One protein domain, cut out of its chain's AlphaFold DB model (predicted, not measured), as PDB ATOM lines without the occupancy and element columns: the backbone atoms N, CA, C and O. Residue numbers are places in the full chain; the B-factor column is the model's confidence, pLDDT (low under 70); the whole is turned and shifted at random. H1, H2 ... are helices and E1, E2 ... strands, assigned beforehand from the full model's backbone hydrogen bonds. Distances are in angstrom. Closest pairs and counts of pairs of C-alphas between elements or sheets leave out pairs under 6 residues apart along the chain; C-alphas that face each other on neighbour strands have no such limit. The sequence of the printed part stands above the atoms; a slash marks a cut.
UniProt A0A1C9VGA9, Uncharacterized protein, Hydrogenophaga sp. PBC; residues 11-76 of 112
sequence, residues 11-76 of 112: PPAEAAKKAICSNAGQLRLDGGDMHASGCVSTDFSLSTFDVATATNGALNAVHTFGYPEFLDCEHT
ATOM      1  N   PRO A  11     104.176 138.848 169.893       61.59
ATOM      2  CA  PRO A  11     105.141 139.085 168.804       61.59
ATOM      3  C   PRO A  11     104.835 138.310 167.497       61.59
ATOM      4  O   PRO A  11     104.072 137.345 167.524       61.59
ATOM      5  N   PRO A  12     105.432 138.690 166.345       65.69
ATOM      6  CA  PRO A  12     105.326 137.914 165.105       65.69
ATOM      7  C   PRO A  12     105.978 136.529 165.260       65.69
ATOM      8  O   PRO A  12     106.988 136.397 165.957       65.69
ATOM      9  N   ALA A  13     105.430 135.508 164.587       67.69
ATOM     10  CA  ALA A  13     105.854 134.108 164.726       67.69
ATOM     11  C   ALA A  13     107.367 133.916 164.513       67.69
ATOM     12  O   ALA A  13     108.024 133.260 165.314       67.69
ATOM     13  N   GLU A  14     107.949 134.581 163.514       68.94
ATOM     14  CA  GLU A  14     109.395 134.563 163.238       68.94
ATOM     15  C   GLU A  14     110.240 135.077 164.417       68.94
ATOM     16  O   GLU A  14     111.270 134.497 164.770       68.94
ATOM     17  N   ALA A  15     109.796 136.147 165.087       71.75
ATOM     18  CA  ALA A  15     110.500 136.682 166.251       71.75
ATOM     19  C   ALA A  15     110.381 135.747 167.463       71.75
ATOM     20  O   ALA A  15     111.348 135.588 168.210       71.75
ATOM     21  N   ALA A  16     109.227 135.095 167.639       72.12
ATOM     22  CA  ALA A  16     109.031 134.093 168.684       72.12
ATOM     23  C   ALA A  16     109.901 132.848 168.444       72.12
ATOM     24  O   ALA A  16     110.597 132.395 169.352       72.12
ATOM     25  N   LYS A  17     109.945 132.343 167.206       76.19
ATOM     26  CA  LYS A  17     110.804 131.222 166.792       76.19
ATOM     27  C   LYS A  17     112.287 131.517 167.007       76.19
ATOM     28  O   LYS A  17     113.014 130.675 167.545       76.19
ATOM     29  N   LYS A  18     112.727 132.733 166.669       79.38
ATOM     30  CA  LYS A  18     114.091 133.203 166.940       79.38
ATOM     31  C   LYS A  18     114.390 133.263 168.438       79.38
ATOM     32  O   LYS A  18     115.460 132.825 168.854       79.38
ATOM     33  N   ALA A  19     113.452 133.748 169.253       78.00
ATOM     34  CA  ALA A  19     113.607 133.788 170.706       78.00
ATOM     35  C   ALA A  19     113.728 132.377 171.316       78.00
ATOM     36  O   ALA A  19     114.614 132.142 172.137       78.00
ATOM     37  N   ILE A  20     112.903 131.421 170.871       79.25
ATOM     38  CA  ILE A  20     112.970 130.016 171.313       79.25
ATOM     39  C   ILE A  20     114.318 129.394 170.948       79.25
ATOM     40  O   ILE A  20     114.989 128.835 171.811       79.25
ATOM     41  N   CYS A  21     114.746 129.552 169.695       82.56
ATOM     42  CA  CYS A  21     116.049 129.085 169.226       82.56
ATOM     43  C   CYS A  21     117.194 129.709 170.048       82.56
ATOM     44  O   CYS A  21     118.065 128.991 170.533       82.56
ATOM     45  N   SER A  22     117.160 131.018 170.325       79.88
ATOM     46  CA  SER A  22     118.186 131.667 171.157       79.88
ATOM     47  C   SER A  22     118.217 131.176 172.613       79.88
ATOM     48  O   SER A  22     119.276 131.185 173.233       79.88
ATOM     49  N   ASN A  23     117.088 130.690 173.140       79.62
ATOM     50  CA  ASN A  23     116.984 130.117 174.487       79.62
ATOM     51  C   ASN A  23     117.400 128.641 174.574       79.62
ATOM     52  O   ASN A  23     117.536 128.118 175.676       79.62
ATOM     53  N   ALA A  24     117.642 127.959 173.448       77.50
ATOM     54  CA  ALA A  24     118.148 126.581 173.450       77.50
ATOM     55  C   ALA A  24     119.629 126.479 173.889       77.50
ATOM     56  O   ALA A  24     120.189 125.380 173.980       77.50
ATOM     57  N   GLY A  25     120.276 127.623 174.145       78.06
ATOM     58  CA  GLY A  25     121.650 127.702 174.613       78.06
ATOM     59  C   GLY A  25     121.794 127.289 176.076       78.06
ATOM     60  O   GLY A  25     121.316 127.994 176.961       78.06
ATOM     61  N   GLN A  26     122.481 126.179 176.348       81.06
ATOM     62  CA  GLN A  26     122.830 125.766 177.709       81.06
ATOM     63  C   GLN A  26     124.315 125.435 177.814       81.06
ATOM     64  O   GLN A  26     124.907 124.833 176.924       81.06
ATOM     65  N   LEU A  27     124.915 125.837 178.930       84.06
ATOM     66  CA  LEU A  27     126.300 125.548 179.279       84.06
ATOM     67  C   LEU A  27     126.287 124.694 180.542       84.06
ATOM     68  O   LEU A  27     125.762 125.112 181.574       84.06
ATOM     69  N   ARG A  28     126.855 123.495 180.458       85.25
ATOM     70  CA  ARG A  28     126.959 122.550 181.568       85.25
ATOM     71  C   ARG A  28     128.404 122.091 181.704       85.25
ATOM     72  O   ARG A  28     129.008 121.665 180.729       85.25
ATOM     73  N   LEU A  29     128.939 122.150 182.919       85.75
ATOM     74  CA  LEU A  29     130.214 121.522 183.264       85.75
ATOM     75  C   LEU A  29     129.929 120.177 183.929       85.75
ATOM     76  O   LEU A  29     129.157 120.126 184.887       85.75
ATOM     77  N   ASP A  30     130.535 119.108 183.425       85.75
ATOM     78  CA  ASP A  30     130.412 117.766 183.996       85.75
ATOM     79  C   ASP A  30     131.787 117.095 184.026       85.75
ATOM     80  O   ASP A  30     132.469 117.036 183.010       85.75
ATOM     81  N   GLY A  31     132.247 116.665 185.202       76.50
ATOM     82  CA  GLY A  31     133.502 115.912 185.347       76.50
ATOM     83  C   GLY A  31     134.797 116.575 184.839       76.50
ATOM     84  O   GLY A  31     135.814 115.894 184.775       76.50
ATOM     85  N   GLY A  32     134.787 117.870 184.501       82.75
ATOM     86  CA  GLY A  32     135.917 118.585 183.884       82.75
ATOM     87  C   GLY A  32     135.723 118.905 182.397       82.75
ATOM     88  O   GLY A  32     136.466 119.722 181.858       82.75
ATOM     89  N   ASP A  33     134.688 118.343 181.772       84.81
ATOM     90  CA  ASP A  33     134.293 118.628 180.401       84.81
ATOM     91  C   ASP A  33     133.224 119.731 180.346       84.81
ATOM     92  O   ASP A  33     132.282 119.782 181.145       84.81
ATOM     93  N   MET A  34     133.368 120.640 179.381       85.25
ATOM     94  CA  MET A  34     132.424 121.724 179.117       85.25
ATOM     95  C   MET A  34     131.484 121.321 177.986       85.25
ATOM     96  O   MET A  34     131.880 121.291 176.824       85.25
ATOM     97  N   HIS A  35     130.225 121.063 178.317       87.25
ATOM     98  CA  HIS A  35     129.156 120.828 177.359       87.25
ATOM     99  C   HIS A  35     128.444 122.146 177.046       87.25
ATOM    100  O   HIS A  35     127.946 122.829 177.940       87.25
ATOM    101  N   ALA A  36     128.383 122.499 175.770       87.06
ATOM    102  CA  ALA A  36     127.636 123.633 175.254       87.06
ATOM    103  C   ALA A  36     126.548 123.121 174.313       87.06
ATOM    104  O   ALA A  36     126.821 122.302 173.442       87.06
ATOM    105  N   SER A  37     125.325 123.611 174.449       86.75
ATOM    106  CA  SER A  37     124.304 123.521 173.411       86.75
ATOM    107  C   SER A  37     124.010 124.914 172.881       86.75
ATOM    108  O   SER A  37     124.136 125.899 173.607       86.75
ATOM    109  N   GLY A  38     123.627 125.011 171.615       86.38
ATOM    110  CA  GLY A  38     123.255 126.271 170.989       86.38
ATOM    111  C   GLY A  38     122.470 126.031 169.714       86.38
ATOM    112  O   GLY A  38     122.710 125.063 168.996       86.38
ATOM    113  N   CYS A  39     121.506 126.899 169.434       87.25
ATOM    114  CA  CYS A  39     120.773 126.818 168.184       87.25
ATOM    115  C   CYS A  39     121.642 127.290 167.013       87.25
ATOM    116  O   CYS A  39     122.328 128.308 167.110       87.25
ATOM    117  N   VAL A  40     121.604 126.537 165.916       87.50
ATOM    118  CA  VAL A  40     122.364 126.795 164.682       87.50
ATOM    119  C   VAL A  40     121.466 127.107 163.487       87.50
ATOM    120  O   VAL A  40     121.977 127.429 162.416       87.50
ATOM    121  N   SER A  41     120.140 127.054 163.660       84.44
ATOM    122  CA  SER A  41     119.202 127.395 162.590       84.44
ATOM    123  C   SER A  41     119.309 128.869 162.198       84.44
ATOM    124  O   SER A  41     119.291 129.760 163.050       84.44
ATOM    125  N   THR A  42     119.388 129.120 160.893       78.75
ATOM    126  CA  THR A  42     119.352 130.461 160.292       78.75
ATOM    127  C   THR A  42     118.026 130.752 159.594       78.75
ATOM    128  O   THR A  42     117.723 131.920 159.345       78.75
ATOM    129  N   ASP A  43     117.233 129.714 159.316       78.12
ATOM    130  CA  ASP A  43     115.908 129.815 158.719       78.12
ATOM    131  C   ASP A  43     114.833 129.580 159.789       78.12
ATOM    132  O   ASP A  43     114.749 128.512 160.399       78.12
ATOM    133  N   PHE A  44     114.031 130.614 160.035       76.81
ATOM    134  CA  PHE A  44     112.941 130.616 161.013       76.81
ATOM    135  C   PHE A  44     111.566 130.464 160.355       76.81
ATOM    136  O   PHE A  44     110.575 130.270 161.058       76.81
ATOM    137  N   SER A  45     111.501 130.434 159.020       72.31
ATOM    138  CA  SER A  45     110.254 130.188 158.292       72.31
ATOM    139  C   SER A  45     109.781 128.737 158.434       72.31
ATOM    140  O   SER A  45     108.582 128.452 158.389       72.31
ATOM    141  N   LEU A  46     110.714 127.822 158.703       75.56
ATOM    142  CA  LEU A  46     110.469 126.396 158.877       75.56
ATOM    143  C   LEU A  46     109.706 126.080 160.176       75.56
ATOM    144  O   LEU A  46     109.634 126.873 161.122       75.56
ATOM    145  N   SER A  47     109.120 124.882 160.223       79.12
ATOM    146  CA  SER A  47     108.451 124.331 161.410       79.12
ATOM    147  C   SER A  47     109.422 123.694 162.410       79.12
ATOM    148  O   SER A  47     109.001 123.232 163.468       79.12
ATOM    149  N   THR A  48     110.719 123.684 162.105       83.56
ATOM    150  CA  THR A  48     111.764 123.043 162.906       83.56
ATOM    151  C   THR A  48     112.966 123.958 163.107       83.56
ATOM    152  O   THR A  48     113.201 124.866 162.312       83.56
ATOM    153  N   PHE A  49     113.756 123.689 164.144       86.62
ATOM    154  CA  PHE A  49     115.035 124.340 164.407       86.62
ATOM    155  C   PHE A  49     116.099 123.335 164.825       86.62
ATOM    156  O   PHE A  49     115.807 122.336 165.481       86.62
ATOM    157  N   ASP A  50     117.346 123.641 164.485       88.69
ATOM    158  CA  ASP A  50     118.491 122.796 164.791       88.69
ATOM    159  C   ASP A  50     119.273 123.320 165.993       88.69
ATOM    160  O   ASP A  50     119.610 124.505 166.079       88.69
ATOM    161  N   VAL A  51     119.604 122.413 166.910       88.62
ATOM    162  CA  VAL A  51     120.444 122.659 168.082       88.62
ATOM    163  C   VAL A  51     121.703 121.817 167.966       88.62
ATOM    164  O   VAL A  51     121.657 120.588 167.948       88.62
ATOM    165  N   ALA A  52     122.844 122.491 167.911       89.19
ATOM    166  CA  ALA A  52     124.149 121.872 168.008       89.19
ATOM    167  C   ALA A  52     124.534 121.668 169.472       89.19
ATOM    168  O   ALA A  52     124.302 122.532 170.317       89.19
ATOM    169  N   THR A  53     125.183 120.546 169.754       89.19
ATOM    170  CA  THR A  53     125.874 120.294 171.018       89.19
ATOM    171  C   THR A  53     127.371 120.182 170.762       89.19
ATOM    172  O   THR A  53     127.803 119.630 169.749       89.19
ATOM    173  N   ALA A  54     128.168 120.710 171.677       88.31
ATOM    174  CA  ALA A  54     129.615 120.684 171.635       88.31
ATOM    175  C   ALA A  54     130.177 120.307 173.006       88.31
ATOM    176  O   ALA A  54     129.628 120.707 174.032       88.31
ATOM    177  N   THR A  55     131.283 119.572 173.026       89.44
ATOM    178  CA  THR A  55     132.046 119.279 174.245       89.44
ATOM    179  C   THR A  55     133.456 119.809 174.068       89.44
ATOM    180  O   THR A  55     134.102 119.521 173.064       89.44
ATOM    181  N   ASN A  56     133.932 120.619 175.013       88.25
ATOM    182  CA  ASN A  56     135.261 121.237 174.979       88.25
ATOM    183  C   ASN A  56     135.557 121.989 173.662       88.25
ATOM    184  O   ASN A  56     136.689 122.022 173.190       88.25
ATOM    185  N   GLY A  57     134.524 122.579 173.048       79.62
ATOM    186  CA  GLY A  57     134.623 123.314 171.781       79.62
ATOM    187  C   GLY A  57     134.547 122.460 170.508       79.62
ATOM    188  O   GLY A  57     134.487 123.029 169.421       79.62
ATOM    189  N   ALA A  58     134.495 121.128 170.609       85.25
ATOM    190  CA  ALA A  58     134.276 120.240 169.468       85.25
ATOM    191  C   ALA A  58     132.779 119.975 169.258       85.25
ATOM    192  O   ALA A  58     132.077 119.622 170.204       85.25
ATOM    193  N   LEU A  59     132.294 120.138 168.023       85.81
ATOM    194  CA  LEU A  59     130.910 119.836 167.647       85.81
ATOM    195  C   LEU A  59     130.672 118.321 167.723       85.81
ATOM    196  O   LEU A  59     131.345 117.562 167.029       85.81
ATOM    197  N   ASN A  60     129.699 117.894 168.525       83.75
ATOM    198  CA  ASN A  60     129.376 116.479 168.700       83.75
ATOM    199  C   ASN A  60     128.217 116.046 167.806       83.75
ATOM    200  O   ASN A  60     128.327 115.077 167.060       83.75
ATOM    201  N   ALA A  61     127.086 116.744 167.913       86.25
ATOM    202  CA  ALA A  61     125.849 116.358 167.249       86.25
ATOM    203  C   ALA A  61     124.951 117.570 167.006       86.25
ATOM    204  O   ALA A  61     124.961 118.531 167.778       86.25
ATOM    205  N   VAL A  62     124.147 117.480 165.947       89.12
ATOM    206  CA  VAL A  62     123.069 118.422 165.641       89.12
ATOM    207  C   VAL A  62     121.747 117.679 165.784       89.12
ATOM    208  O   VAL A  62     121.572 116.598 165.223       89.12
ATOM    209  N   HIS A  63     120.838 118.251 166.564       87.25
ATOM    210  CA  HIS A  63     119.510 117.711 166.819       87.25
ATOM    211  C   HIS A  63     118.452 118.674 166.295       87.25
ATOM    212  O   HIS A  63     118.478 119.859 166.624       87.25
ATOM    213  N   THR A  64     117.506 118.149 165.526       88.31
ATOM    214  CA  THR A  64     116.378 118.915 164.993       88.31
ATOM    215  C   THR A  64     115.181 118.793 165.930       88.31
ATOM    216  O   THR A  64     114.765 117.687 166.284       88.31
ATOM    217  N   PHE A  65     114.610 119.928 166.316       84.06
ATOM    218  CA  PHE A  65     113.433 120.030 167.170       84.06
ATOM    219  C   PHE A  65     112.293 120.727 166.427       84.06
ATOM    220  O   PHE A  65     112.521 121.630 165.625       84.06
ATOM    221  N   GLY A  66     111.054 120.313 166.694       81.44
ATOM    222  CA  GLY A  66     109.865 120.996 166.189       81.44
ATOM    223  C   GLY A  66     109.569 122.258 166.992       81.44
ATOM    224  O   GLY A  66     109.679 122.263 168.220       81.44
ATOM    225  N   TYR A  67     109.171 123.323 166.307       78.25
ATOM    226  CA  TYR A  67     108.560 124.469 166.961       78.25
ATOM    227  C   TYR A  67     107.163 124.100 167.494       78.25
ATOM    228  O   TYR A  67     106.478 123.276 166.886       78.25
ATOM    229  N   PRO A  68     106.714 124.701 168.613       71.19
ATOM    230  CA  PRO A  68     105.316 124.600 169.021       71.19
ATOM    231  C   PRO A  68     104.407 125.221 167.949       71.19
ATOM    232  O   PRO A  68     104.843 126.096 167.198       71.19
ATOM    233  N   GLU A  69     103.148 124.784 167.876       65.50
ATOM    234  CA  GLU A  69     102.184 125.357 166.932       65.50
ATOM    235  C   GLU A  69     101.989 126.853 167.212       65.50
ATOM    236  O   GLU A  69     101.550 127.257 168.291       65.50
ATOM    237  N   PHE A  70     102.335 127.679 166.227       64.44
ATOM    238  CA  PHE A  70     102.021 129.100 166.218       64.44
ATOM    239  C   PHE A  70     100.742 129.284 165.405       64.44
ATOM    240  O   PHE A  70     100.682 128.834 164.265       64.44
ATOM    241  N   LEU A  71      99.722 129.925 165.982       60.41
ATOM    242  CA  LEU A  71      98.532 130.301 165.219       60.41
ATOM    243  C   LEU A  71      98.928 131.277 164.104       60.41
ATOM    244  O   LEU A  71      99.604 132.276 164.368       60.41
ATOM    245  N   ASP A  72      98.467 131.001 162.887       52.53
ATOM    246  CA  ASP A  72      98.601 131.925 161.768       52.53
ATOM    247  C   ASP A  72      97.831 133.213 162.078       52.53
ATOM    248  O   ASP A  72      96.628 133.204 162.339       52.53
ATOM    249  N   CYS A  73      98.542 134.337 162.068       55.72
ATOM    250  CA  CYS A  73      97.945 135.656 162.205       55.72
ATOM    251  C   CYS A  73      97.899 136.344 160.846       55.72
ATOM    252  O   CYS A  73      98.933 136.506 160.200       55.72
ATOM    253  N   GLU A  74      96.709 136.797 160.444       53.88
ATOM    254  CA  GLU A  74      96.496 137.550 159.199       53.88
ATOM    255  C   GLU A  74      97.244 138.889 159.189       53.88
ATOM    256  O   GLU A  74      97.627 139.380 158.127       53.88
ATOM    257  N   HIS A  75      97.509 139.469 160.365       51.69
ATOM    258  CA  HIS A  75      98.239 140.723 160.488       51.69
ATOM    259  C   HIS A  75      99.309 140.643 161.581       51.69
ATOM    260  O   HIS A  75      99.054 140.404 162.756       51.69
ATOM    261  N   THR A  76     100.562 140.889 161.218       55.03
ATOM    262  CA  THR A  76     101.614 141.147 162.207       55.03
ATOM    263  C   THR A  76     101.489 142.591 162.697       55.03
ATOM    264  O   THR A  76     101.339 143.486 161.864       55.03
TER     265      THR A  76
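This is residues 11 to 76 of the 112 residues of an uncharacterized protein of Hydrogenophaga sp. PBC (UniProt A0A1C9VGA9). This is a long, thin domain: a twisted sheet of four antiparallel strands makes most of one end, and the single helix H1 packs with residues 17 to 23 on the part of the sheet where E2 ends and E3 begins. H1 passes by a tight link into E1, and after E4 a tail, residues 67 to 76, runs to the end of the domain where H1 begins and adds to its length. The printed part has 66 residues with one named helix and four named strands, in the order H1 E1 E2 E3 E4 along the chain, and its class is mixed, helices and strands. The sheet has the order E1 - E2 - E3 - E4 and is a meander, each strand the antiparallel neighbour of the one before. The whole is loose, with a radius of gyration of the C-alphas of 14.2 A, and its outline is a rod of 50 by 17 by 16 A.

Start from the first printed residue and look at H1, residues 13 to 23, where every O i to N i+4 pair is within hydrogen-bond range. A tight link of 2 residues leads to E1, residues 26 to 30, an edge strand of the sheet. Another tight link leads to E2, residues 33 to 39, and the two form a hairpin, antiparallel at 165 degrees; look for N 28 and O 35, 2.8 A apart, and N 35 and O 28, also 2.8 A. A short link of 8 residues then leads to E3, residues 48 to 55. E2 and E3 are a hairpin too, antiparallel at 163 degrees, with N 54 and O 36 at 2.7 A. E4, residues 58 to 66, is the other edge strand and forms a hairpin with E3 at 157 degrees, where you find N 51 and O 63 at 2.8 A. E1 and E4 are apart. Now go back to H1, which is on the sheet at a height over the sheet of 8.7 A. It lies only just over E2, with 3 of its 11 C-alphas falling on that strand, and it runs along the strands, at 3 degrees to E2 on the local plane. Its closest C-alphas to E2 are those of Cys 21 and Cys 39, 5.3 A apart; to E3, those of Cys 21 and Phe 49, 6.8 A apart.

Find C-alpha 13 at (105.854, 134.108, 164.726); from there H1 runs 15.3 A to C-alpha 23 at (116.984, 130.117, 174.487). E1 goes from Gln 26 to Asp 30. E2 starts at Asp 33 and covers 20.0 A to Cys 39. E3 runs from Thr 48 to Thr 55, 23.5 A. E4, the longest strand by residues with 9, covers 24.6 A from Ala 58 and ends at C-alpha 66, which you find at (109.865, 120.996, 166.189).

Look at Gly 32 and Glu 74 for the two C-alphas farthest apart, 50.2 A, while the first and last printed C-alphas, those of Pro 11 and Thr 76, are 7.8 A apart. From edge to edge of the sheet the strands' lines turn by 46 degrees and the way across it turns by 61 degrees. The printed part has no cut, and no link between named elements is long. In the B-factor column the mean pLDDT of the printed part is 78.6, and it is under 70 in residues 11 to 14 and residues 69 to 76 of this model.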